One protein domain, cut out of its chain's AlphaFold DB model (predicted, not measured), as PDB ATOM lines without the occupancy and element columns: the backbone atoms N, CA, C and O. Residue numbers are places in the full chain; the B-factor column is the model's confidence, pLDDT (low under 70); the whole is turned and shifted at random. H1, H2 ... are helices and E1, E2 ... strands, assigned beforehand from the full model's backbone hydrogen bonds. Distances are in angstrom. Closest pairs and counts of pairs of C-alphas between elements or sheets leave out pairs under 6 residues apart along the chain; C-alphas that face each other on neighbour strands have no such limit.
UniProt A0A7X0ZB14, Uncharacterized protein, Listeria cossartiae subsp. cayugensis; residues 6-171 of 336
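AT A GLANCE: This is residues 6 to 171 of the 336 residues of an uncharacterized protein of Listeria cossartiae subsp. cayugensis (UniProt A0A7X0ZB14). A strongly twisted sheet of six strands runs through the body, with H1 and the short H6 on one face and H2 on the opposite face; H7 and H8 gather beside H1. Beyond H4 the chain sticks out as a loop, with residues 82 to 88 standing free. The printed part has 166 residues, with nine named helices and six named strands in the order E1 H1 E2 H2 H3 E3 H4 E4 H5 H6 E5 H7 H8 E6 H9. The mixed sheet runs E1 E2 E5 E3 E6 E4, and the class is mixed, helices and strands. The whole is compact, with a radius of gyration of the C-alphas of 16.2 A, yet elongated, spanning 54 by 35 by 32 A.

IN THESE COORDINATES: The strands are E1, residues 6 to 9, from C-alpha 6 at (45.136, 50.623, 16.786); E2, 37 to 41, 13.2 A; E5, 126 to 129; E3, 68 to 73, 16.8 A; E6, 156 to 162, 17.1 A; and E4, 105 to 107. The helices are H1, 20 to 30, 15.2 A; H2, 46 to 58, 18.3 A; H3, 60 to 63; H4, 75 to 81; H5, 115 to 118; H6, 120 to 123; H7, 130 to 137; H8, 146 to 152; and H9, 166 to 171, ending at C-alpha 171 (25.569, 42.613, 15.413).

HOW THE PARTS SIT: E1 and E2 are parallel, with N 8 and O 39 at 2.8 A; with H1 they form a strand-helix-strand unit, two parallel neighbour strands joined through a helix, with a right-handed crossover. E2 and E5 are antiparallel, N 128 and O 38 at 2.9 A, as are E5 and E3, N 69 and O 127 at 2.9 A. E3 and E6 are parallel, N 72 and O 159 at 2.7 A; E6 and E4 are antiparallel, N 107 and O 156 at 3.0 A. Split units, with other strands between, are E2, H2 H3, E3, left-handed, and E4, H5 H6, E5, right-handed. H1 is over E1 at a height over the sheet of 10.1 A. H1 touches H7, closest C-alphas Lys 27 and Phe 137, 6.8 A, at a steep tilt of 47 degrees, opposite ways. H3, H4, H7 and H8 only graze the sheet; H5 and H9 are not on it. Every O i to N i+4 pair is within hydrogen-bond range in H1, H2, H4 and H7, against 2 of 3 in H8 and 1 of 2 in H9; H3, H5 and H6 are too short for one.

THE WHOLE: The C-alphas of Pro 85 and Glu 141 are the two farthest apart, 54.8 A. The printed part has no cut, and H4 to E4 is the long link. Residues 11 to 19, 86, 100 to 110, 142 to 143 and 165 to 171 have pLDDT under 70.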
ATOM      1  N   GLU A   6      45.910  49.696  17.618       92.50
ATOM      2  CA  GLU A   6      45.136  50.623  16.786       92.50
ATOM      3  C   GLU A   6      43.926  49.927  16.145       92.50
ATOM      4  O   GLU A   6      43.995  48.756  15.769       92.50
ATOM      5  N   GLN A   7      42.815  50.656  16.006       91.00
ATOM      6  CA  GLN A   7      41.656  50.214  15.231       91.00
ATOM      7  C   GLN A   7      41.761  50.694  13.786       91.00
ATOM      8  O   GLN A   7      41.832  51.895  13.530       91.00
ATOM      9  N   LEU A   8      41.697  49.758  12.844       88.75
ATOM     10  CA  LEU A   8      41.540  50.028  11.422       88.75
ATOM     11  C   LEU A   8      40.066  49.872  11.055       88.75
ATOM     12  O   LEU A   8      39.579  48.757  10.862       88.75
ATOM     13  N   VAL A   9      39.369  51.006  10.977       85.75
ATOM     14  CA  VAL A   9      37.944  51.051  10.642       85.75
ATOM     15  C   VAL A   9      37.777  51.065   9.127       85.75
ATOM     16  O   VAL A   9      38.065  52.070   8.471       85.75
ATOM     17  N   ILE A  10      37.300  49.956   8.573       78.62
ATOM     18  CA  ILE A  10      37.111  49.772   7.138       78.62
ATOM     19  C   ILE A  10      35.616  49.756   6.851       78.62
ATOM     20  O   ILE A  10      34.915  48.793   7.136       78.62
ATOM     21  N   LYS A  11      35.122  50.860   6.280       65.81
ATOM     22  CA  LYS A  11      33.733  50.955   5.833       65.81
ATOM     23  C   LYS A  11      33.561  50.083   4.603       65.81
ATOM     24  O   LYS A  11      33.854  50.528   3.492       65.81
ATOM     25  N   ASP A  12      33.097  48.866   4.822       61.16
ATOM     26  CA  ASP A  12      32.766  47.950   3.751       61.16
ATOM     27  C   ASP A  12      31.266  47.685   3.699       61.16
ATOM     28  O   ASP A  12      30.556  47.742   4.701       61.16
ATOM     29  N   THR A  13      30.771  47.407   2.502       56.22
ATOM     30  CA  THR A  13      29.503  46.696   2.354       56.22
ATOM     31  C   THR A  13      29.836  45.224   2.568       56.22
ATOM     32  O   THR A  13      30.745  44.736   1.900       56.22
ATOM     33  N   SER A  14      29.135  44.532   3.465       51.94
ATOM     34  CA  SER A  14      29.346  43.139   3.925       51.94
ATOM     35  C   SER A  14      29.776  42.083   2.882       51.94
ATOM     36  O   SER A  14      30.282  41.022   3.229       51.94
ATOM     37  N   GLU A  15      29.606  42.357   1.590       53.16
ATOM     38  CA  GLU A  15      30.039  41.551   0.443       53.16
ATOM     39  C   GLU A  15      31.565  41.439   0.250       53.16
ATOM     40  O   GLU A  15      32.024  40.680  -0.606       53.16
ATOM     41  N   ARG A  16      32.382  42.199   0.989       58.84
ATOM     42  CA  ARG A  16      33.815  42.363   0.680       58.84
ATOM     43  C   ARG A  16      34.770  42.095   1.846       58.84
ATOM     44  O   ARG A  16      35.982  42.210   1.652       58.84
ATOM     45  N   TRP A  17      34.283  41.594   2.981       67.06
ATOM     46  CA  TRP A  17      35.123  41.294   4.150       67.06
ATOM     47  C   TRP A  17      36.242  40.262   3.894       67.06
ATOM     48  O   TRP A  17      37.274  40.272   4.547       67.06
ATOM     49  N   GLY A  18      36.109  39.369   2.915       66.00
ATOM     50  CA  GLY A  18      37.222  38.490   2.514       66.00
ATOM     51  C   GLY A  18      38.058  39.007   1.338       66.00
ATOM     52  O   GLY A  18      39.005  38.338   0.912       66.00
ATOM     53  N   SER A  19      37.673  40.143   0.748       69.44
ATOM     54  CA  SER A  19      38.092  40.551  -0.594       69.44
ATOM     55  C   SER A  19      39.539  41.050  -0.656       69.44
ATOM     56  O   SER A  19      40.062  41.570   0.334       69.44
ATOM     57  N   PRO A  20      40.176  41.007  -1.843       74.38
ATOM     58  CA  PRO A  20      41.485  41.630  -2.042       74.38
ATOM     59  C   PRO A  20      41.495  43.126  -1.730       74.38
ATOM     60  O   PRO A  20      42.521  43.684  -1.352       74.38
ATOM     61  N   TYR A  21      40.340  43.784  -1.860       77.38
ATOM     62  CA  TYR A  21      40.194  45.197  -1.545       77.38
ATOM     63  C   TYR A  21      40.395  45.477  -0.053       77.38
ATOM     64  O   TYR A  21      41.125  46.408   0.288       77.38
ATOM     65  N   LEU A  22      39.816  44.646   0.828       78.69
ATOM     66  CA  LEU A  22      40.025  44.762   2.272       78.69
ATOM     67  C   LEU A  22      41.517  44.653   2.611       78.69
ATOM     68  O   LEU A  22      42.054  45.477   3.350       78.69
ATOM     69  N   LEU A  23      42.208  43.668   2.037       80.75
ATOM     70  CA  LEU A  23      43.634  43.484   2.296       80.75
ATOM     71  C   LEU A  23      44.493  44.645   1.807       80.75
ATOM     72  O   LEU A  23      45.408  45.053   2.519       80.75
ATOM     73  N   GLU A  24      44.207  45.207   0.634       81.38
ATOM     74  CA  GLU A  24      44.928  46.386   0.145       81.38
ATOM     75  C   GLU A  24      44.671  47.620   1.024       81.38
ATOM     76  O   GLU A  24      45.584  48.423   1.246       81.38
ATOM     77  N   GLN A  25      43.474  47.757   1.605       83.25
ATOM     78  CA  GLN A  25      43.229  48.781   2.621       83.25
ATOM     79  C   GLN A  25      44.034  48.533   3.902       83.25
ATOM     80  O   GLN A  25      44.658  49.465   4.415       83.25
ATOM     81  N   ILE A  26      44.072  47.296   4.408       86.50
ATOM     82  CA  ILE A  26      44.886  46.935   5.580       86.50
ATOM     83  C   ILE A  26      46.363  47.253   5.301       86.50
ATOM     84  O   ILE A  26      47.010  47.948   6.083       86.50
ATOM     85  N   LYS A  27      46.883  46.834   4.143       87.38
ATOM     86  CA  LYS A  27      48.254  47.095   3.682       87.38
ATOM     87  C   LYS A  27      48.575  48.587   3.597       87.38
ATOM     88  O   LYS A  27      49.633  49.012   4.061       87.38
ATOM     89  N   SER A  28      47.661  49.383   3.042       85.06
ATOM     90  CA  SER A  28      47.823  50.837   2.921       85.06
ATOM     91  C   SER A  28      47.926  51.513   4.290       85.06
ATOM     92  O   SER A  28      48.798  52.355   4.504       85.06
ATOM     93  N   ASN A  29      47.091  51.099   5.247       84.69
ATOM     94  CA  ASN A  29      47.132  51.618   6.614       84.69
ATOM     95  C   ASN A  29      48.389  51.163   7.378       84.69
ATOM     96  O   ASN A  29      49.017  51.964   8.080       84.69
ATOM     97  N   LEU A  30      48.838  49.918   7.176       86.38
ATOM     98  CA  LEU A  30      50.046  49.375   7.809       86.38
ATOM     99  C   LEU A  30      51.326  50.147   7.473       86.38
ATOM    100  O   LEU A  30      52.252  50.169   8.284       86.38
ATOM    101  N   ALA A  31      51.400  50.783   6.300       79.31
ATOM    102  CA  ALA A  31      52.547  51.607   5.922       79.31
ATOM    103  C   ALA A  31      52.744  52.809   6.864       79.31
ATOM    104  O   ALA A  31      53.866  53.280   7.046       79.31
ATOM    105  N   THR A  32      51.660  53.286   7.480       83.56
ATOM    106  CA  THR A  32      51.654  54.495   8.316       83.56
ATOM    107  C   THR A  32      51.528  54.208   9.809       83.56
ATOM    108  O   THR A  32      51.970  55.028  10.618       83.56
ATOM    109  N   THR A  33      50.999  53.040  10.189       89.12
ATOM    110  CA  THR A  33      50.833  52.693  11.604       89.12
ATOM    111  C   THR A  33      52.170  52.468  12.317       89.12
ATOM    112  O   THR A  33      53.113  51.847  11.798       89.12
ATOM    113  N   LYS A  34      52.213  52.963  13.555       88.62
ATOM    114  CA  LYS A  34      53.271  52.714  14.543       88.62
ATOM    115  C   LYS A  34      52.807  51.785  15.669       88.62
ATOM    116  O   LYS A  34      53.570  51.590  16.610       88.62
ATOM    117  N   ALA A  35      51.582  51.267  15.601       93.62
ATOM    118  CA  ALA A  35      51.066  50.329  16.585       93.62
ATOM    119  C   ALA A  35      51.803  48.983  16.507       93.62
ATOM    120  O   ALA A  35      52.335  48.612  15.456       93.62
ATOM    121  N   ASP A  36      51.818  48.252  17.618       94.50
ATOM    122  CA  ASP A  36      52.338  46.884  17.680       94.50
ATOM    123  C   ASP A  36      51.316  45.889  17.112       94.50
ATOM    124  O   ASP A  36      51.684  44.908  16.460       94.50
ATOM    125  N   PHE A  37      50.026  46.175  17.318       95.06
ATOM    126  CA  PHE A  37      48.904  45.378  16.831       95.06
ATOM    127  C   PHE A  37      47.835  46.249  16.173       95.06
ATOM    128  O   PHE A  37      47.624  47.402  16.559       95.06
ATOM    129  N   VAL A  38      47.117  45.665  15.215       93.38
ATOM    130  CA  VAL A  38      45.947  46.281  14.580       93.38
ATOM    131  C   VAL A  38      44.716  45.394  14.721       93.38
ATOM    132  O   VAL A  38      44.799  44.175  14.567       93.38
ATOM    133  N   MET A  39      43.580  46.026  14.999       91.38
ATOM    134  CA  MET A  39      42.250  45.424  15.036       91.38
ATOM    135  C   MET A  39      41.455  45.911  13.827       91.38
ATOM    136  O   MET A  39      41.302  47.119  13.655       91.38
ATOM    137  N   VAL A  40      40.955  45.005  12.988       86.88
ATOM    138  CA  VAL A  40      40.171  45.374  11.797       86.88
ATOM    139  C   VAL A  40      38.687  45.299  12.135       86.88
ATOM    140  O   VAL A  40      38.210  44.275  12.612       86.88
ATOM    141  N   CYS A  41      37.952  46.380  11.901       82.75
ATOM    142  CA  CYS A  41      36.539  46.496  12.272       82.75
ATOM    143  C   CYS A  41      35.777  47.332  11.237       82.75
ATOM    144  O   CYS A  41      36.372  48.166  10.557       82.75
ATOM    145  N   SER A  42      34.471  47.109  11.085       76.81
ATOM    146  CA  SER A  42      33.641  47.896  10.159       76.81
ATOM    147  C   SER A  42      33.138  49.211  10.759       76.81
ATOM    148  O   SER A  42      32.899  50.185  10.040       76.81
ATOM    149  N   GLU A  43      33.069  49.284  12.086       80.81
ATOM    150  CA  GLU A  43      32.804  50.498  12.852       80.81
ATOM    151  C   GLU A  43      33.706  50.581  14.091       80.81
ATOM    152  O   GLU A  43      34.454  49.658  14.397       80.81
ATOM    153  N   ILE A  44      33.683  51.722  14.782       83.88
ATOM    154  CA  ILE A  44      34.524  51.948  15.963       83.88
ATOM    155  C   ILE A  44      33.982  51.140  17.153       83.88
ATOM    156  O   ILE A  44      32.868  51.385  17.618       83.88
ATOM    157  N   GLU A  45      34.827  50.289  17.736       84.25
ATOM    158  CA  GLU A  45      34.502  49.440  18.892       84.25
ATOM    159  C   GLU A  45      35.283  49.868  20.140       84.25
ATOM    160  O   GLU A  45      36.273  49.245  20.531       84.25
ATOM    161  N   GLN A  46      34.886  50.978  20.769       85.69
ATOM    162  CA  GLN A  46      35.630  51.544  21.909       85.69
ATOM    163  C   GLN A  46      35.714  50.582  23.101       85.69
ATOM    164  O   GLN A  46      36.794  50.412  23.664       85.69
ATOM    165  N   ASN A  47      34.609  49.916  23.447       85.94
ATOM    166  CA  ASN A  47      34.557  49.004  24.592       85.94
ATOM    167  C   ASN A  47      35.455  47.779  24.373       85.94
ATOM    168  O   ASN A  47      36.261  47.447  25.237       85.94
ATOM    169  N   ILE A  48      35.361  47.138  23.200       87.31
ATOM    170  CA  ILE A  48      36.173  45.957  22.864       87.31
ATOM    171  C   ILE A  48      37.658  46.323  22.884       87.31
ATOM    172  O   ILE A  48      38.454  45.623  23.507       87.31
ATOM    173  N   LEU A  49      38.031  47.448  22.263       90.50
ATOM    174  CA  LEU A  49      39.411  47.924  22.301       90.50
ATOM    175  C   LEU A  49      39.880  48.188  23.731       90.50
ATOM    176  O   LEU A  49      40.991  47.790  24.067       90.50
ATOM    177  N   SER A  50      39.058  48.827  24.564       90.69
ATOM    178  CA  SER A  50      39.418  49.132  25.952       90.69
ATOM    179  C   SER A  50      39.627  47.858  26.771       90.69
ATOM    180  O   SER A  50      40.634  47.739  27.466       90.69
ATOM    181  N   GLN A  51      38.761  46.853  26.604       90.19
ATOM    182  CA  GLN A  51      38.907  45.553  27.265       90.19
ATOM    183  C   GLN A  51      40.156  44.800  26.793       90.19
ATOM    184  O   GLN A  51      40.883  44.222  27.602       90.19
ATOM    185  N   ILE A  52      40.447  44.835  25.490       91.38
ATOM    186  CA  ILE A  52      41.678  44.275  24.924       91.38
ATOM    187  C   ILE A  52      42.911  45.006  25.474       91.38
ATOM    188  O   ILE A  52      43.900  44.369  25.832       91.38
ATOM    189  N   GLN A  53      42.873  46.335  25.570       92.31
ATOM    190  CA  GLN A  53      43.972  47.129  26.116       92.31
ATOM    191  C   GLN A  53      44.184  46.861  27.613       92.31
ATOM    192  O   GLN A  53      45.331  46.718  28.034       92.31
ATOM    193  N   ASP A  54      43.114  46.716  28.401       91.94
ATOM    194  CA  ASP A  54      43.190  46.319  29.813       91.94
ATOM    195  C   ASP A  54      43.801  44.916  29.964       91.94
ATOM    196  O   ASP A  54      44.709  44.715  30.772       91.94
ATOM    197  N   TYR A  55      43.398  43.958  29.122       90.94
ATOM    198  CA  TYR A  55      44.028  42.635  29.082       90.94
ATOM    199  C   TYR A  55      45.533  42.715  28.818       90.94
ATOM    200  O   TYR A  55      46.330  42.146  29.563       90.94
ATOM    201  N   ILE A  56      45.931  43.445  27.777       91.81
ATOM    202  CA  ILE A  56      47.333  43.598  27.378       91.81
ATOM    203  C   ILE A  56      48.153  44.274  28.482       91.81
ATOM    204  O   ILE A  56      49.294  43.880  28.727       91.81
ATOM    205  N   ALA A  57      47.582  45.270  29.164       90.94
ATOM    206  CA  ALA A  57      48.238  45.966  30.266       90.94
ATOM    207  C   ALA A  57      48.512  45.034  31.456       90.94
ATOM    208  O   ALA A  57      49.560  45.145  32.096       90.94
ATOM    209  N   ARG A  58      47.598  44.098  31.732       89.12
ATOM    210  CA  ARG A  58      47.736  43.114  32.814       89.12
ATOM    211  C   ARG A  58      48.637  41.937  32.434       89.12
ATOM    212  O   ARG A  58      49.414  41.486  33.273       89.12
ATOM    213  N   PHE A  59      48.582  41.480  31.179       88.12
ATOM    214  CA  PHE A  59      49.280  40.281  30.693       88.12
ATOM    215  C   PHE A  59      50.125  40.538  29.439       88.12
ATOM    216  O   PHE A  59      49.952  39.870  28.416       88.12
ATOM    217  N   PRO A  60      51.110  41.451  29.490       88.50
ATOM    218  CA  PRO A  60      51.908  41.797  28.313       88.50
ATOM    219  C   PRO A  60      52.713  40.606  27.769       88.50
ATOM    220  O   PRO A  60      52.992  40.530  26.574       88.50
ATOM    221  N   VAL A  61      53.060  39.643  28.629       87.19
ATOM    222  CA  VAL A  61      53.758  38.409  28.236       87.19
ATOM    223  C   VAL A  61      52.897  37.507  27.343       87.19
ATOM    224  O   VAL A  61      53.430  36.871  26.433       87.19
ATOM    225  N   ASN A  62      51.569  37.540  27.513       87.25
ATOM    226  CA  ASN A  62      50.595  36.761  26.739       87.25
ATOM    227  C   ASN A  62      50.310  37.364  25.350       87.25
ATOM    228  O   ASN A  62      49.454  36.868  24.617       87.25
ATOM    229  N   MET A  63      51.052  38.403  24.968       88.88
ATOM    230  CA  MET A  63      51.038  38.982  23.623       88.88
ATOM    231  C   MET A  63      52.278  38.611  22.803       88.88
ATOM    232  O   MET A  63      52.404  39.004  21.648       88.88
ATOM    233  N   SER A  64      53.221  37.873  23.390       85.81
ATOM    234  CA  SER A  64      54.449  37.462  22.708       85.81
ATOM    235  C   SER A  64      54.307  36.071  22.091       85.81
ATOM    236  O   SER A  64      53.798  35.170  22.736       85.81
ATOM    237  N   GLY A  65      54.790  35.860  20.863       82.06
ATOM    238  CA  GLY A  65      54.894  34.517  20.269       82.06
ATOM    239  C   GLY A  65      53.715  34.048  19.407       82.06
ATOM    240  O   GLY A  65      53.785  32.939  18.879       82.06
ATOM    241  N   ALA A  66      52.684  34.875  19.211       89.69
ATOM    242  CA  ALA A  66      51.656  34.646  18.195       89.69
ATOM    243  C   ALA A  66      51.597  35.783  17.170       89.69
ATOM    244  O   ALA A  66      51.852  36.945  17.483       89.69
ATOM    245  N   ASP A  67      51.252  35.421  15.938       92.94
ATOM    246  CA  ASP A  67      51.077  36.357  14.825       92.94
ATOM    247  C   ASP A  67      49.664  36.962  14.832       92.94
ATOM    248  O   ASP A  67      49.454  38.103  14.413       92.94
ATOM    249  N   ILE A  68      48.697  36.191  15.342       92.88
ATOM    250  CA  ILE A  68      47.286  36.557  15.439       92.88
ATOM    251  C   ILE A  68      46.756  36.164  16.820       92.88
ATOM    252  O   ILE A  68      46.998  35.055  17.305       92.88
ATOM    253  N   HIS A  69      45.979  37.051  17.431       92.62
ATOM    254  CA  HIS A  69      45.266  36.791  18.678       92.62
ATOM    255  C   HIS A  69      43.759  36.925  18.451       92.62
ATOM    256  O   HIS A  69      43.285  37.981  18.044       92.62
ATOM    257  N   LEU A  70      43.014  35.858  18.733       89.75
ATOM    258  CA  LEU A  70      41.556  35.825  18.706       89.75
ATOM    259  C   LEU A  70      41.017  35.967  20.129       89.75
ATOM    260  O   LEU A  70      41.381  35.183  21.007       89.75
ATOM    261  N   PHE A  71      40.120  36.919  20.337       89.06
ATOM    262  CA  PHE A  71      39.472  37.173  21.615       89.06
ATOM    263  C   PHE A  71      38.025  36.663  21.594       89.06
ATOM    264  O   PHE A  71      37.211  37.045  20.769       89.06
ATOM    265  N   ASN A  72      37.684  35.778  22.517       84.25
ATOM    266  CA  ASN A  72      36.356  35.197  22.657       84.25
ATOM    267  C   ASN A  72      35.701  35.662  23.954       84.25
ATOM    268  O   ASN A  72      36.365  36.147  24.876       84.25
ATOM    269  N   GLN A  73      34.389  35.442  24.039       83.56
ATOM    270  CA  GLN A  73      33.625  35.654  25.261       83.56
ATOM    271  C   GLN A  73      34.153  34.800  26.410       83.56
ATOM    272  O   GLN A  73      34.477  33.618  26.254       83.56
ATOM    273  N   ASN A  74      34.203  35.413  27.581       86.25
ATOM    274  CA  ASN A  74      34.687  34.788  28.790       86.25
ATOM    275  C   ASN A  74      33.640  33.822  29.385       86.25
ATOM    276  O   ASN A  74      32.504  34.228  29.652       86.25
ATOM    277  N   PRO A  75      33.978  32.543  29.632       82.44
ATOM    278  CA  PRO A  75      33.025  31.569  30.156       82.44
ATOM    279  C   PRO A  75      32.571  31.871  31.590       82.44
ATOM    280  O   PRO A  75      31.413  31.600  31.915       82.44
ATOM    281  N   VAL A  76      33.434  32.438  32.441       86.81
ATOM    282  CA  VAL A  76      33.081  32.841  33.815       86.81
ATOM    283  C   VAL A  76      32.063  33.969  33.775       86.81
ATOM    284  O   VAL A  76      31.042  33.904  34.461       86.81
ATOM    285  N   PHE A  77      32.288  34.949  32.901       86.62
ATOM    286  CA  PHE A  77      31.338  36.027  32.658       86.62
ATOM    287  C   PHE A  77      29.977  35.495  32.186       86.62
ATOM    288  O   PHE A  77      28.944  35.800  32.777       86.62
ATOM    289  N   VAL A  78      29.961  34.609  31.186       83.31
ATOM    290  CA  VAL A  78      28.715  34.000  30.689       83.31
ATOM    291  C   VAL A  78      27.994  33.213  31.792       83.31
ATOM    292  O   VAL A  78      26.764  33.233  31.875       83.31
ATOM    293  N   GLN A  79      28.727  32.519  32.668       84.25
ATOM    294  CA  GLN A  79      28.135  31.839  33.822       84.25
ATOM    295  C   GLN A  79      27.570  32.812  34.858       84.25
ATOM    296  O   GLN A  79      26.546  32.497  35.464       84.25
ATOM    297  N   HIS A  80      28.224  33.952  35.077       87.00
ATOM    298  CA  HIS A  80      27.723  35.002  35.955       87.00
ATOM    299  C   HIS A  80      26.393  35.550  35.432       87.00
ATOM    300  O   HIS A  80      25.405  35.514  36.161       87.00
ATOM    301  N   LEU A  81      26.328  35.914  34.146       83.56
ATOM    302  CA  LEU A  81      25.096  36.398  33.514       83.56
ATOM    303  C   LEU A  81      23.932  35.411  33.651       83.56
ATOM    304  O   LEU A  81      22.816  35.808  33.953       83.56
ATOM    305  N   ARG A  82      24.182  34.105  33.495       82.56
ATOM    306  CA  ARG A  82      23.143  33.063  33.649       82.56
ATOM    307  C   ARG A  82      22.590  32.931  35.069       82.56
ATOM    308  O   ARG A  82      21.563  32.284  35.251       82.56
ATOM    309  N   LYS A  83      23.303  33.447  36.072       85.81
ATOM    310  CA  LYS A  83      22.882  33.439  37.478       85.81
ATOM    311  C   LYS A  83      22.172  34.729  37.874       85.81
ATOM    312  O   LYS A  83      21.599  34.758  38.963       85.81
ATOM    313  N   LEU A  84      22.226  35.764  37.034       83.06
ATOM    314  CA  LEU A  84      21.483  36.988  37.277       83.06
ATOM    315  C   LEU A  84      19.976  36.681  37.245       83.06
ATOM    316  O   LEU A  84      19.519  35.911  36.393       83.06
ATOM    317  N   PRO A  85      19.195  37.238  38.183       83.38
ATOM    318  CA  PRO A  85      17.744  37.283  38.075       83.38
ATOM    319  C   PRO A  85      17.303  37.844  36.715       83.38
ATOM    320  O   PRO A  85      17.977  38.696  36.151       83.38
ATOM    321  N   ASN A  86      16.141  37.414  36.209       69.44
ATOM    322  CA  ASN A  86      15.624  37.776  34.875       69.44
ATOM    323  C   ASN A  86      15.440  39.292  34.621       69.44
ATOM    324  O   ASN A  86      15.126  39.675  33.496       69.44
ATOM    325  N   GLU A  87      15.596  40.133  35.644       70.75
ATOM    326  CA  GLU A  87      15.459  41.594  35.583       70.75
ATOM    327  C   GLU A  87      16.793  42.331  35.804       70.75
ATOM    328  O   GLU A  87      16.875  43.526  35.530       70.75
ATOM    329  N   ASP A  88      17.843  41.629  36.243       73.75
ATOM    330  CA  ASP A  88      19.159  42.216  36.488       73.75
ATOM    331  C   ASP A  88      20.005  42.150  35.210       73.75
ATOM    332  O   ASP A  88      20.191  41.086  34.613       73.75
ATOM    333  N   SER A  89      20.561  43.288  34.800       74.44
ATOM    334  CA  SER A  89      21.552  43.364  33.729       74.44
ATOM    335  C   SER A  89      22.924  43.698  34.303       74.44
ATOM    336  O   SER A  89      23.069  44.527  35.200       74.44
ATOM    337  N   TYR A  90      23.957  43.043  33.776       78.75
ATOM    338  CA  TYR A  90      25.327  43.446  34.056       78.75
ATOM    339  C   TYR A  90      25.638  44.738  33.299       78.75
ATOM    340  O   TYR A  90      25.488  44.796  32.075       78.75
ATOM    341  N   GLU A  91      26.087  45.759  34.024       79.38
ATOM    342  CA  GLU A  91      26.609  46.975  33.417       79.38
ATOM    343  C   GLU A  91      28.013  46.699  32.882       79.38
ATOM    344  O   GLU A  91      28.967  46.490  33.630       79.38
ATOM    345  N   MET A  92      28.124  46.662  31.559       74.56
ATOM    346  CA  MET A  92      29.398  46.463  30.895       74.56
ATOM    347  C   MET A  92      30.367  47.612  31.162       74.56
ATOM    348  O   MET A  92      30.027  48.775  30.955       74.56
ATOM    349  N   THR A  93      31.600  47.266  31.528       79.12
ATOM    350  CA  THR A  93      32.676  48.231  31.755       79.12
ATOM    351  C   THR A  93      33.769  48.149  30.694       79.12
ATOM    352  O   THR A  93      33.997  47.099  30.088       79.12
ATOM    353  N   ASP A  94      34.489  49.257  30.520       79.94
ATOM    354  CA  ASP A  94      35.658  49.352  29.632       79.94
ATOM    355  C   ASP A  94      36.837  48.486  30.106       79.94
ATOM    356  O   ASP A  94      37.717  48.135  29.324       79.94
ATOM    357  N   THR A  95      36.848  48.121  31.388       85.00
ATOM    358  CA  THR A  95      37.830  47.230  32.014       85.00
ATOM    359  C   THR A  95      37.261  45.834  32.223       85.00
ATOM    360  O   THR A  95      36.074  45.696  32.518       85.00
ATOM    361  N   LEU A  96      38.120  44.817  32.178       86.81
ATOM    362  CA  LEU A  96      37.752  43.437  32.480       86.81
ATOM    363  C   LEU A  96      37.675  43.211  34.000       86.81
ATOM    364  O   LEU A  96      38.626  43.480  34.748       86.81
ATOM    365  N   GLN A  97      36.537  42.691  34.449       84.38
ATOM    366  CA  GLN A  97      36.231  42.308  35.826       84.38
ATOM    367  C   GLN A  97      36.343  40.794  36.068       84.38
ATOM    368  O   GLN A  97      36.830  40.370  37.113       84.38
ATOM    369  N   PHE A  98      35.939  39.963  35.107       79.06
ATOM    370  CA  PHE A  98      35.872  38.501  35.185       79.06
ATOM    371  C   PHE A  98      37.064  37.816  34.532       79.06
ATOM    372  O   PHE A  98      36.929  36.748  33.946       79.06
ATOM    373  N   LEU A  99      38.247  38.407  34.611       78.56
ATOM    374  CA  LEU A  99      39.419  37.838  33.973       78.56
ATOM    375  C   LEU A  99      39.880  36.547  34.675       78.56
ATOM    376  O   LEU A  99      40.270  36.571  35.839       78.56
ATOM    377  N   GLU A 100      39.877  35.432  33.944       67.81
ATOM    378  CA  GLU A 100      40.495  34.178  34.376       67.81
ATOM    379  C   GLU A 100      41.736  33.943  33.501       67.81
ATOM    380  O   GLU A 100      41.636  33.778  32.284       67.81
ATOM    381  N   GLU A 101      42.927  34.022  34.099       61.03
ATOM    382  CA  GLU A 101      44.187  33.858  33.375       61.03
ATOM    383  C   GLU A 101      44.537  32.371  33.254       61.03
ATOM    384  O   GLU A 101      44.914  31.712  34.223       61.03
ATOM    385  N   ALA A 102      44.472  31.855  32.031       61.28
ATOM    386  CA  ALA A 102      45.238  30.687  31.629       61.28
ATOM    387  C   ALA A 102      46.276  31.132  30.597       61.28
ATOM    388  O   ALA A 102      46.007  32.030  29.797       61.28
ATOM    389  N   ILE A 103      47.447  30.487  30.586       69.19
ATOM    390  CA  ILE A 103      48.415  30.644  29.494       69.19
ATOM    391  C   ILE A 103      47.657  30.391  28.183       69.19
ATOM    392  O   ILE A 103      47.058  29.314  28.052       69.19
ATOM    393  N   PRO A 104      47.635  31.349  27.235       68.81
ATOM    394  CA  PRO A 104      46.886  31.185  26.002       68.81
ATOM    395  C   PRO A 104      47.348  29.918  25.290       68.81
ATOM    396  O   PRO A 104      48.540  29.681  25.084       68.81
ATOM    397  N   SER A 105      46.389  29.067  24.941       64.50
ATOM    398  CA  SER A 105      46.695  27.822  24.253       64.50
ATOM    399  C   SER A 105      46.927  28.109  22.770       64.50
ATOM    400  O   SER A 105      46.082  28.779  22.157       64.50
ATOM    401  N   PRO A 106      48.001  27.572  22.163       69.69
ATOM    402  CA  PRO A 106      48.145  27.605  20.718       69.69
ATOM    403  C   PRO A 106      46.918  26.937  20.092       69.69
ATOM    404  O   PRO A 106      46.591  25.793  20.418       69.69
ATOM    405  N   THR A 107      46.210  27.656  19.222       68.62
ATOM    406  CA  THR A 107      45.176  27.041  18.392       68.62
ATOM    407  C   THR A 107      45.791  26.629  17.070       68.62
ATOM    408  O   THR A 107      46.822  27.136  16.633       68.62
ATOM    409  N   SER A 108      45.125  25.694  16.413       63.25
ATOM    410  CA  SER A 108      45.489  25.353  15.057       63.25
ATOM    411  C   SER A 108      45.276  26.538  14.112       63.25
ATOM    412  O   SER A 108      44.266  27.232  14.220       63.25
ATOM    413  N   THR A 109      46.209  26.720  13.178       61.38
ATOM    414  CA  THR A 109      46.101  27.609  12.007       61.38
ATOM    415  C   THR A 109      45.141  27.056  10.942       61.38
ATOM    416  O   THR A 109      44.835  27.729   9.963       61.38
ATOM    417  N   TYR A 110      44.649  25.832  11.140       69.06
ATOM    418  CA  TYR A 110      43.684  25.139  10.295       69.06
ATOM    419  C   TYR A 110      42.275  25.734  10.432       69.06
ATOM    420  O   TYR A 110      41.518  25.405  11.355       69.06
ATOM    421  N   LEU A 111      41.931  26.622   9.500       73.75
ATOM    422  CA  LEU A 111      40.635  27.297   9.416       73.75
ATOM    423  C   LEU A 111      39.465  26.337   9.190       73.75
ATOM    424  O   LEU A 111      38.346  26.668   9.555       73.75
ATOM    425  N   GLU A 112      39.683  25.124   8.682       71.62
ATOM    426  CA  GLU A 112      38.621  24.129   8.509       71.62
ATOM    427  C   GLU A 112      37.957  23.726   9.832       71.62
ATOM    428  O   GLU A 112      36.793  23.323   9.855       71.62
ATOM    429  N   ARG A 113      38.673  23.863  10.956       75.94
ATOM    430  CA  ARG A 113      38.115  23.620  12.292       75.94
ATOM    431  C   ARG A 113      37.311  24.795  12.814       75.94
ATOM    432  O   ARG A 113      36.470  24.593  13.687       75.94
ATOM    433  N   ASP A 114      37.601  25.995  12.323       79.69
ATOM    434  CA  ASP A 114      36.984  27.208  12.827       79.69
ATOM    435  C   ASP A 114      36.785  28.299  11.762       79.69
ATOM    436  O   ASP A 114      37.296  29.409  11.900       79.69
ATOM    437  N   PRO A 115      36.034  28.016  10.683       81.69
ATOM    438  CA  PRO A 115      36.021  28.871   9.496       81.69
ATOM    439  C   PRO A 115      35.277  30.191   9.704       81.69
ATOM    440  O   PRO A 115      35.441  31.130   8.931       81.69
ATOM    441  N   HIS A 116      34.464  30.286  10.756       81.50
ATOM    442  CA  HIS A 116      33.679  31.481  11.041       81.50
ATOM    443  C   HIS A 116      34.536  32.682  11.469       81.50
ATOM    444  O   HIS A 116      34.070  33.811  11.363       81.50
ATOM    445  N   VAL A 117      35.798  32.473  11.872       81.75
ATOM    446  CA  VAL A 117      36.738  33.570  12.182       81.75
ATOM    447  C   VAL A 117      37.076  34.437  10.966       81.75
ATOM    448  O   VAL A 117      37.641  35.514  11.112       81.75
ATOM    449  N   LEU A 118      36.730  33.973   9.763       80.75
ATOM    450  CA  LEU A 118      36.886  34.720   8.520       80.75
ATOM    451  C   LEU A 118      35.723  35.679   8.243       80.75
ATOM    452  O   LEU A 118      35.785  36.411   7.257       80.75
ATOM    453  N   LEU A 119      34.658  35.646   9.051       80.62
ATOM    454  CA  LEU A 119      33.465  36.470   8.873       80.62
ATOM    455  C   LEU A 119      33.629  37.842   9.533       80.62
ATOM    456  O   LEU A 119      34.290  37.976  10.563       80.62
ATOM    457  N   GLU A 120      32.968  38.844   8.956       77.69
ATOM    458  CA  GLU A 120      33.014  40.239   9.414       77.69
ATOM    459  C   GLU A 120      32.679  40.400  10.890       77.69
ATOM    460  O   GLU A 120      33.402  41.062  11.632       77.69
ATOM    461  N   GLU A 121      31.630  39.713  11.332       76.00
ATOM    462  CA  GLU A 121      31.160  39.722  12.715       76.00
ATOM    463  C   GLU A 121      32.220  39.291  13.751       76.00
ATOM    464  O   GLU A 121      32.089  39.622  14.930       76.00
ATOM    465  N   VAL A 122      33.273  38.576  13.331       80.56
ATOM    466  CA  VAL A 122      34.380  38.141  14.201       80.56
ATOM    467  C   VAL A 122      35.588  39.078  14.111       80.56
ATOM    468  O   VAL A 122      36.416  39.089  15.019       80.56
ATOM    469  N   GLY A 123      35.680  39.907  13.068       79.25
ATOM    470  CA  GLY A 123      36.826  40.772  12.777       79.25
ATOM    471  C   GLY A 123      37.295  41.635  13.942       79.25
ATOM    472  O   GLY A 123      38.485  41.683  14.257       79.25
ATOM    473  N   GLN A 124      36.335  42.239  14.642       81.31
ATOM    474  CA  GLN A 124      36.565  43.095  15.807       81.31
ATOM    475  C   GLN A 124      37.210  42.387  17.006       81.31
ATOM    476  O   GLN A 124      37.605  43.047  17.957       81.31
ATOM    477  N   TYR A 125      37.322  41.058  16.998       87.31
ATOM    478  CA  TYR A 125      38.009  40.320  18.057       87.31
ATOM    479  C   TYR A 125      39.371  39.781  17.641       87.31
ATOM    480  O   TYR A 125      39.971  38.990  18.372       87.31
ATOM    481  N   ILE A 126      39.851  40.156  16.459       89.88
ATOM    482  CA  ILE A 126      41.102  39.656  15.910       89.88
ATOM    483  C   ILE A 126      42.135  40.772  15.966       89.88
ATOM    484  O   ILE A 126      41.987  41.815  15.330       89.88
ATOM    485  N   LEU A 127      43.203  40.534  16.725       93.31
ATOM    486  CA  LEU A 127      44.391  41.375  16.703       93.31
ATOM    487  C   LEU A 127      45.461  40.729  15.845       93.31
ATOM    488  O   LEU A 127      45.884  39.599  16.098       93.31
ATOM    489  N   TYR A 128      45.952  41.494  14.884       93.38
ATOM    490  CA  TYR A 128      47.055  41.091  14.033       93.38
ATOM    491  C   TYR A 128      48.333  41.791  14.469       93.38
ATOM    492  O   TYR A 128      48.354  43.014  14.639       93.38
ATOM    493  N   ASN A 129      49.415  41.031  14.614       95.00
ATOM    494  CA  ASN A 129      50.726  41.602  14.877       95.00
ATOM    495  C   ASN A 129      51.202  42.403  13.650       95.00
ATOM    496  O   ASN A 129      51.267  41.886  12.532       95.00
ATOM    497  N   VAL A 130      51.561  43.673  13.844       94.44
ATOM    498  CA  VAL A 130      51.952  44.573  12.747       94.44
ATOM    499  C   VAL A 130      53.262  44.139  12.096       94.44
ATOM    500  O   VAL A 130      53.415  44.279  10.883       94.44
ATOM    501  N   THR A 131      54.205  43.587  12.863       93.31
ATOM    502  CA  THR A 131      55.474  43.071  12.318       93.31
ATOM    503  C   THR A 131      55.216  41.880  11.405       93.31
ATOM    504  O   THR A 131      55.748  41.837  10.294       93.31
ATOM    505  N   PHE A 132      54.354  40.959  11.839       93.62
ATOM    506  CA  PHE A 132      53.899  39.837  11.025       93.62
ATOM    507  C   PHE A 132      53.215  40.317   9.741       93.62
ATOM    508  O   PHE A 132      53.639  39.942   8.649       93.62
ATOM    509  N   LEU A 133      52.223  41.208   9.848       92.00
ATOM    510  CA  LEU A 133      51.507  41.710   8.677       92.00
ATOM    511  C   LEU A 133      52.432  42.442   7.698       92.00
ATOM    512  O   LEU A 133      52.353  42.216   6.493       92.00
ATOM    513  N   LYS A 134      53.356  43.280   8.187       91.38
ATOM    514  CA  LYS A 134      54.355  43.951   7.338       91.38
ATOM    515  C   LYS A 134      55.263  42.944   6.631       91.38
ATOM    516  O   LYS A 134      55.542  43.110   5.445       91.38
ATOM    517  N   ALA A 135      55.705  41.896   7.327       90.31
ATOM    518  CA  ALA A 135      56.522  40.839   6.735       90.31
ATOM    519  C   ALA A 135      55.749  40.029   5.680       90.31
ATOM    520  O   ALA A 135      56.319  39.695   4.640       90.31
ATOM    521  N   TYR A 136      54.466  39.756   5.929       90.12
ATOM    522  CA  TYR A 136      53.558  39.125   4.977       90.12
ATOM    523  C   TYR A 136      53.405  39.993   3.717       90.12
ATOM    524  O   TYR A 136      53.795  39.567   2.631       90.12
ATOM    525  N   PHE A 137      52.970  41.250   3.849       88.44
ATOM    526  CA  PHE A 137      52.756  42.143   2.702       88.44
ATOM    527  C   PHE A 137      54.038  42.537   1.961       88.44
ATOM    528  O   PHE A 137      53.971  42.881   0.785       88.44
ATOM    529  N   GLY A 138      55.204  42.470   2.609       85.00
ATOM    530  CA  GLY A 138      56.496  42.667   1.948       85.00
ATOM    531  C   GLY A 138      56.864  41.549   0.965       85.00
ATOM    532  O   GLY A 138      57.729  41.750   0.115       85.00
ATOM    533  N   LYS A 139      56.219  40.382   1.074       82.50
ATOM    534  CA  LYS A 139      56.422  39.217   0.198       82.50
ATOM    535  C   LYS A 139      55.217  38.915  -0.687       82.50
ATOM    536  O   LYS A 139      55.347  38.139  -1.628       82.50
ATOM    537  N   ALA A 140      54.057  39.469  -0.354       75.69
ATOM    538  CA  ALA A 140      52.807  39.101  -0.986       75.69
ATOM    539  C   ALA A 140      52.644  39.760  -2.364       75.69
ATOM    540  O   ALA A 140      52.879  40.960  -2.532       75.69
ATOM    541  N   GLU A 141      52.226  38.967  -3.350       73.19
ATOM    542  CA  GLU A 141      51.904  39.447  -4.698       73.19
ATOM    543  C   GLU A 141      50.549  40.180  -4.723       73.19
ATOM    544  O   GLU A 141      49.820  40.209  -3.733       73.19
ATOM    545  N   ALA A 142      50.191  40.800  -5.850       68.25
ATOM    546  CA  ALA A 142      48.870  41.409  -6.005       68.25
ATOM    547  C   ALA A 142      47.759  40.337  -6.003       68.25
ATOM    548  O   ALA A 142      47.939  39.262  -6.568       68.25
ATOM    549  N   GLY A 143      46.596  40.652  -5.421       69.06
ATOM    550  CA  GLY A 143      45.415  39.773  -5.461       69.06
ATOM    551  C   GLY A 143      45.301  38.753  -4.324       69.06
ATOM    552  O   GLY A 143      44.637  37.740  -4.497       69.06
ATOM    553  N   GLN A 144      45.935  39.004  -3.179       77.38
ATOM    554  CA  GLN A 144      45.769  38.178  -1.977       77.38
ATOM    555  C   GLN A 144      44.370  38.328  -1.361       77.38
ATOM    556  O   GLN A 144      43.674  39.313  -1.613       77.38
ATOM    557  N   HIS A 145      43.997  37.389  -0.495       77.31
ATOM    558  CA  HIS A 145      42.716  37.296   0.210       77.31
ATOM    559  C   HIS A 145      42.894  37.107   1.721       77.31
ATOM    560  O   HIS A 145      43.927  36.624   2.171       77.31
ATOM    561  N   LEU A 146      41.890  37.470   2.534       77.31
ATOM    562  CA  LEU A 146      42.001  37.453   4.007       77.31
ATOM    563  C   LEU A 146      42.510  36.109   4.562       77.31
ATOM    564  O   LEU A 146      43.271  36.078   5.527       77.31
ATOM    565  N   ILE A 147      42.113  35.009   3.922       80.62
ATOM    566  CA  ILE A 147      42.513  33.650   4.290       80.62
ATOM    567  C   ILE A 147      44.044  33.449   4.271       80.62
ATOM    568  O   ILE A 147      44.578  32.670   5.060       80.62
ATOM    569  N   ASP A 148      44.761  34.212   3.446       81.19
ATOM    570  CA  ASP A 148      46.209  34.107   3.239       81.19
ATOM    571  C   ASP A 148      46.978  34.533   4.473       81.19
ATOM    572  O   ASP A 148      47.970  33.913   4.851       81.19
ATOM    573  N   VAL A 149      46.468  35.562   5.147       85.62
ATOM    574  CA  VAL A 149      47.025  36.055   6.402       85.62
ATOM    575  C   VAL A 149      46.974  34.956   7.466       85.62
ATOM    576  O   VAL A 149      47.945  34.751   8.185       85.62
ATOM    577  N   PHE A 150      45.881  34.195   7.544       85.12
ATOM    578  CA  PHE A 150      45.744  33.106   8.516       85.12
ATOM    579  C   PHE A 150      46.588  31.880   8.158       85.12
ATOM    580  O   PHE A 150      47.160  31.260   9.052       85.12
ATOM    581  N   HIS A 151      46.714  31.544   6.871       80.88
ATOM    582  CA  HIS A 151      47.555  30.427   6.430       80.88
ATOM    583  C   HIS A 151      49.057  30.696   6.586       80.88
ATOM    584  O   HIS A 151      49.820  29.755   6.796       80.88
ATOM    585  N   GLN A 152      49.489  31.957   6.487       85.88
ATOM    586  CA  GLN A 152      50.892  32.348   6.661       85.88
ATOM    587  C   GLN A 152      51.269  32.638   8.121       85.88
ATOM    588  O   GLN A 152      52.453  32.796   8.424       85.88
ATOM    589  N   ALA A 153      50.292  32.714   9.028       87.94
ATOM    590  CA  ALA A 153      50.553  32.847  10.453       87.94
ATOM    591  C   ALA A 153      51.215  31.569  10.989       87.94
ATOM    592  O   ALA A 153      50.715  30.462  10.798       87.94
ATOM    593  N   ASN A 154      52.325  31.714  11.710       85.31
ATOM    594  CA  ASN A 154      52.990  30.595  12.379       85.31
ATOM    595  C   ASN A 154      52.180  30.117  13.582       85.31
ATOM    596  O   ASN A 154      52.196  28.935  13.927       85.31
ATOM    597  N   MET A 155      51.511  31.053  14.257       88.00
ATOM    598  CA  MET A 155      50.801  30.780  15.493       88.00
ATOM    599  C   MET A 155      49.612  31.719  15.664       88.00
ATOM    600  O   MET A 155      49.743  32.940  15.552       88.00
ATOM    601  N   VAL A 156      48.467  31.133  16.009       88.25
ATOM    602  CA  VAL A 156      47.265  31.856  16.424       88.25
ATOM    603  C   VAL A 156      46.985  31.507  17.881       88.25
ATOM    604  O   VAL A 156      47.003  30.332  18.260       88.25
ATOM    605  N   TRP A 157      46.720  32.511  18.711       90.06
ATOM    606  CA  TRP A 157      46.329  32.329  20.111       90.06
ATOM    607  C   TRP A 157      44.863  32.666  20.310       90.06
ATOM    608  O   TRP A 157      44.390  33.686  19.820       90.06
ATOM    609  N   LYS A 158      44.147  31.809  21.040       87.50
ATOM    610  CA  LYS A 158      42.762  32.061  21.446       87.50
ATOM    611  C   LYS A 158      42.723  32.456  22.913       87.50
ATOM    612  O   LYS A 158      43.186  31.704  23.766       87.50
ATOM    613  N   HIS A 159      42.111  33.598  23.189       87.31
ATOM    614  CA  HIS A 159      41.863  34.133  24.524       87.31
ATOM    615  C   HIS A 159      40.361  34.088  24.785       87.31
ATOM    616  O   HIS A 159      39.587  34.407  23.893       87.31
ATOM    617  N   SER A 160      39.916  33.693  25.976       85.44
ATOM    618  CA  SER A 160      38.484  33.669  26.333       85.44
ATOM    619  C   SER A 160      38.223  34.656  27.460       85.44
ATOM    620  O   SER A 160      38.052  34.257  28.607       85.44
ATOM    621  N   ILE A 161      38.282  35.947  27.138       85.31
ATOM    622  CA  ILE A 161      38.414  37.008  28.143       85.31
ATOM    623  C   ILE A 161      37.427  38.169  27.988       85.31
ATOM    624  O   ILE A 161      37.345  38.974  28.903       85.31
ATOM    625  N   LEU A 162      36.684  38.267  26.883       86.50
ATOM    626  CA  LEU A 162      35.792  39.406  26.645       86.50
ATOM    627  C   LEU A 162      34.523  39.321  27.499       86.50
ATOM    628  O   LEU A 162      33.919  38.252  27.620       86.50
ATOM    629  N   GLU A 163      34.081  40.469  28.012       86.75
ATOM    630  CA  GLU A 163      32.810  40.632  28.741       86.75
ATOM    631  C   GLU A 163      31.714  41.262  27.872       86.75
ATOM    632  O   GLU A 163      30.667  41.675  28.360       86.75
ATOM    633  N   GLU A 164      31.935  41.344  26.561       74.12
ATOM    634  CA  GLU A 164      30.936  41.842  25.620       74.12
ATOM    635  C   GLU A 164      29.929  40.743  25.252       74.12
ATOM    636  O   GLU A 164      30.262  39.745  24.605       74.12
ATOM    637  N   THR A 165      28.673  40.939  25.652       65.31
ATOM    638  CA  THR A 165      27.519  40.107  25.263       65.31
ATOM    639  C   THR A 165      26.425  40.864  24.501       65.31
ATOM    640  O   THR A 165      26.000  40.339  23.469       65.31
ATOM    641  N   PRO A 166      25.978  42.077  24.897       56.19
ATOM    642  CA  PRO A 166      24.769  42.682  24.331       56.19
ATOM    643  C   PRO A 166      24.948  43.249  22.915       56.19
ATOM    644  O   PRO A 166      24.027  43.137  22.104       56.19
ATOM    645  N   LYS A 167      26.111  43.831  22.565       52.31
ATOM    646  CA  LYS A 167      26.338  44.318  21.187       52.31
ATOM    647  C   LYS A 167      26.598  43.185  20.197       52.31
ATOM    648  O   LYS A 167      26.307  43.352  19.018       52.31
ATOM    649  N   ASN A 168      27.070  42.026  20.653       50.75
ATOM    650  CA  ASN A 168      27.387  40.896  19.776       50.75
ATOM    651  C   ASN A 168      26.128  40.221  19.231       50.75
ATOM    652  O   ASN A 168      26.054  39.953  18.038       50.75
ATOM    653  N   GLU A 169      25.100  40.008  20.057       50.25
ATOM    654  CA  GLU A 169      23.831  39.433  19.581       50.25
ATOM    655  C   GLU A 169      23.116  40.362  18.593       50.25
ATOM    656  O   GLU A 169      22.568  39.908  17.591       50.25
ATOM    657  N   ALA A 170      23.176  41.674  18.835       48.81
ATOM    658  CA  ALA A 170      22.592  42.674  17.948       48.81
ATOM    659  C   ALA A 170      23.406  42.921  16.662       48.81
ATOM    660  O   ALA A 170      22.847  43.474  15.719       48.81
ATOM    661  N   LYS A 171      24.692  42.538  16.605       46.88
ATOM    662  CA  LYS A 171      25.569  42.613  15.413       46.88
ATOM    663  C   LYS A 171      25.653  41.299  14.639       46.88
ATOM    664  O   LYS A 171      25.838  41.323  13.430       46.88
TER     665      LYS A 171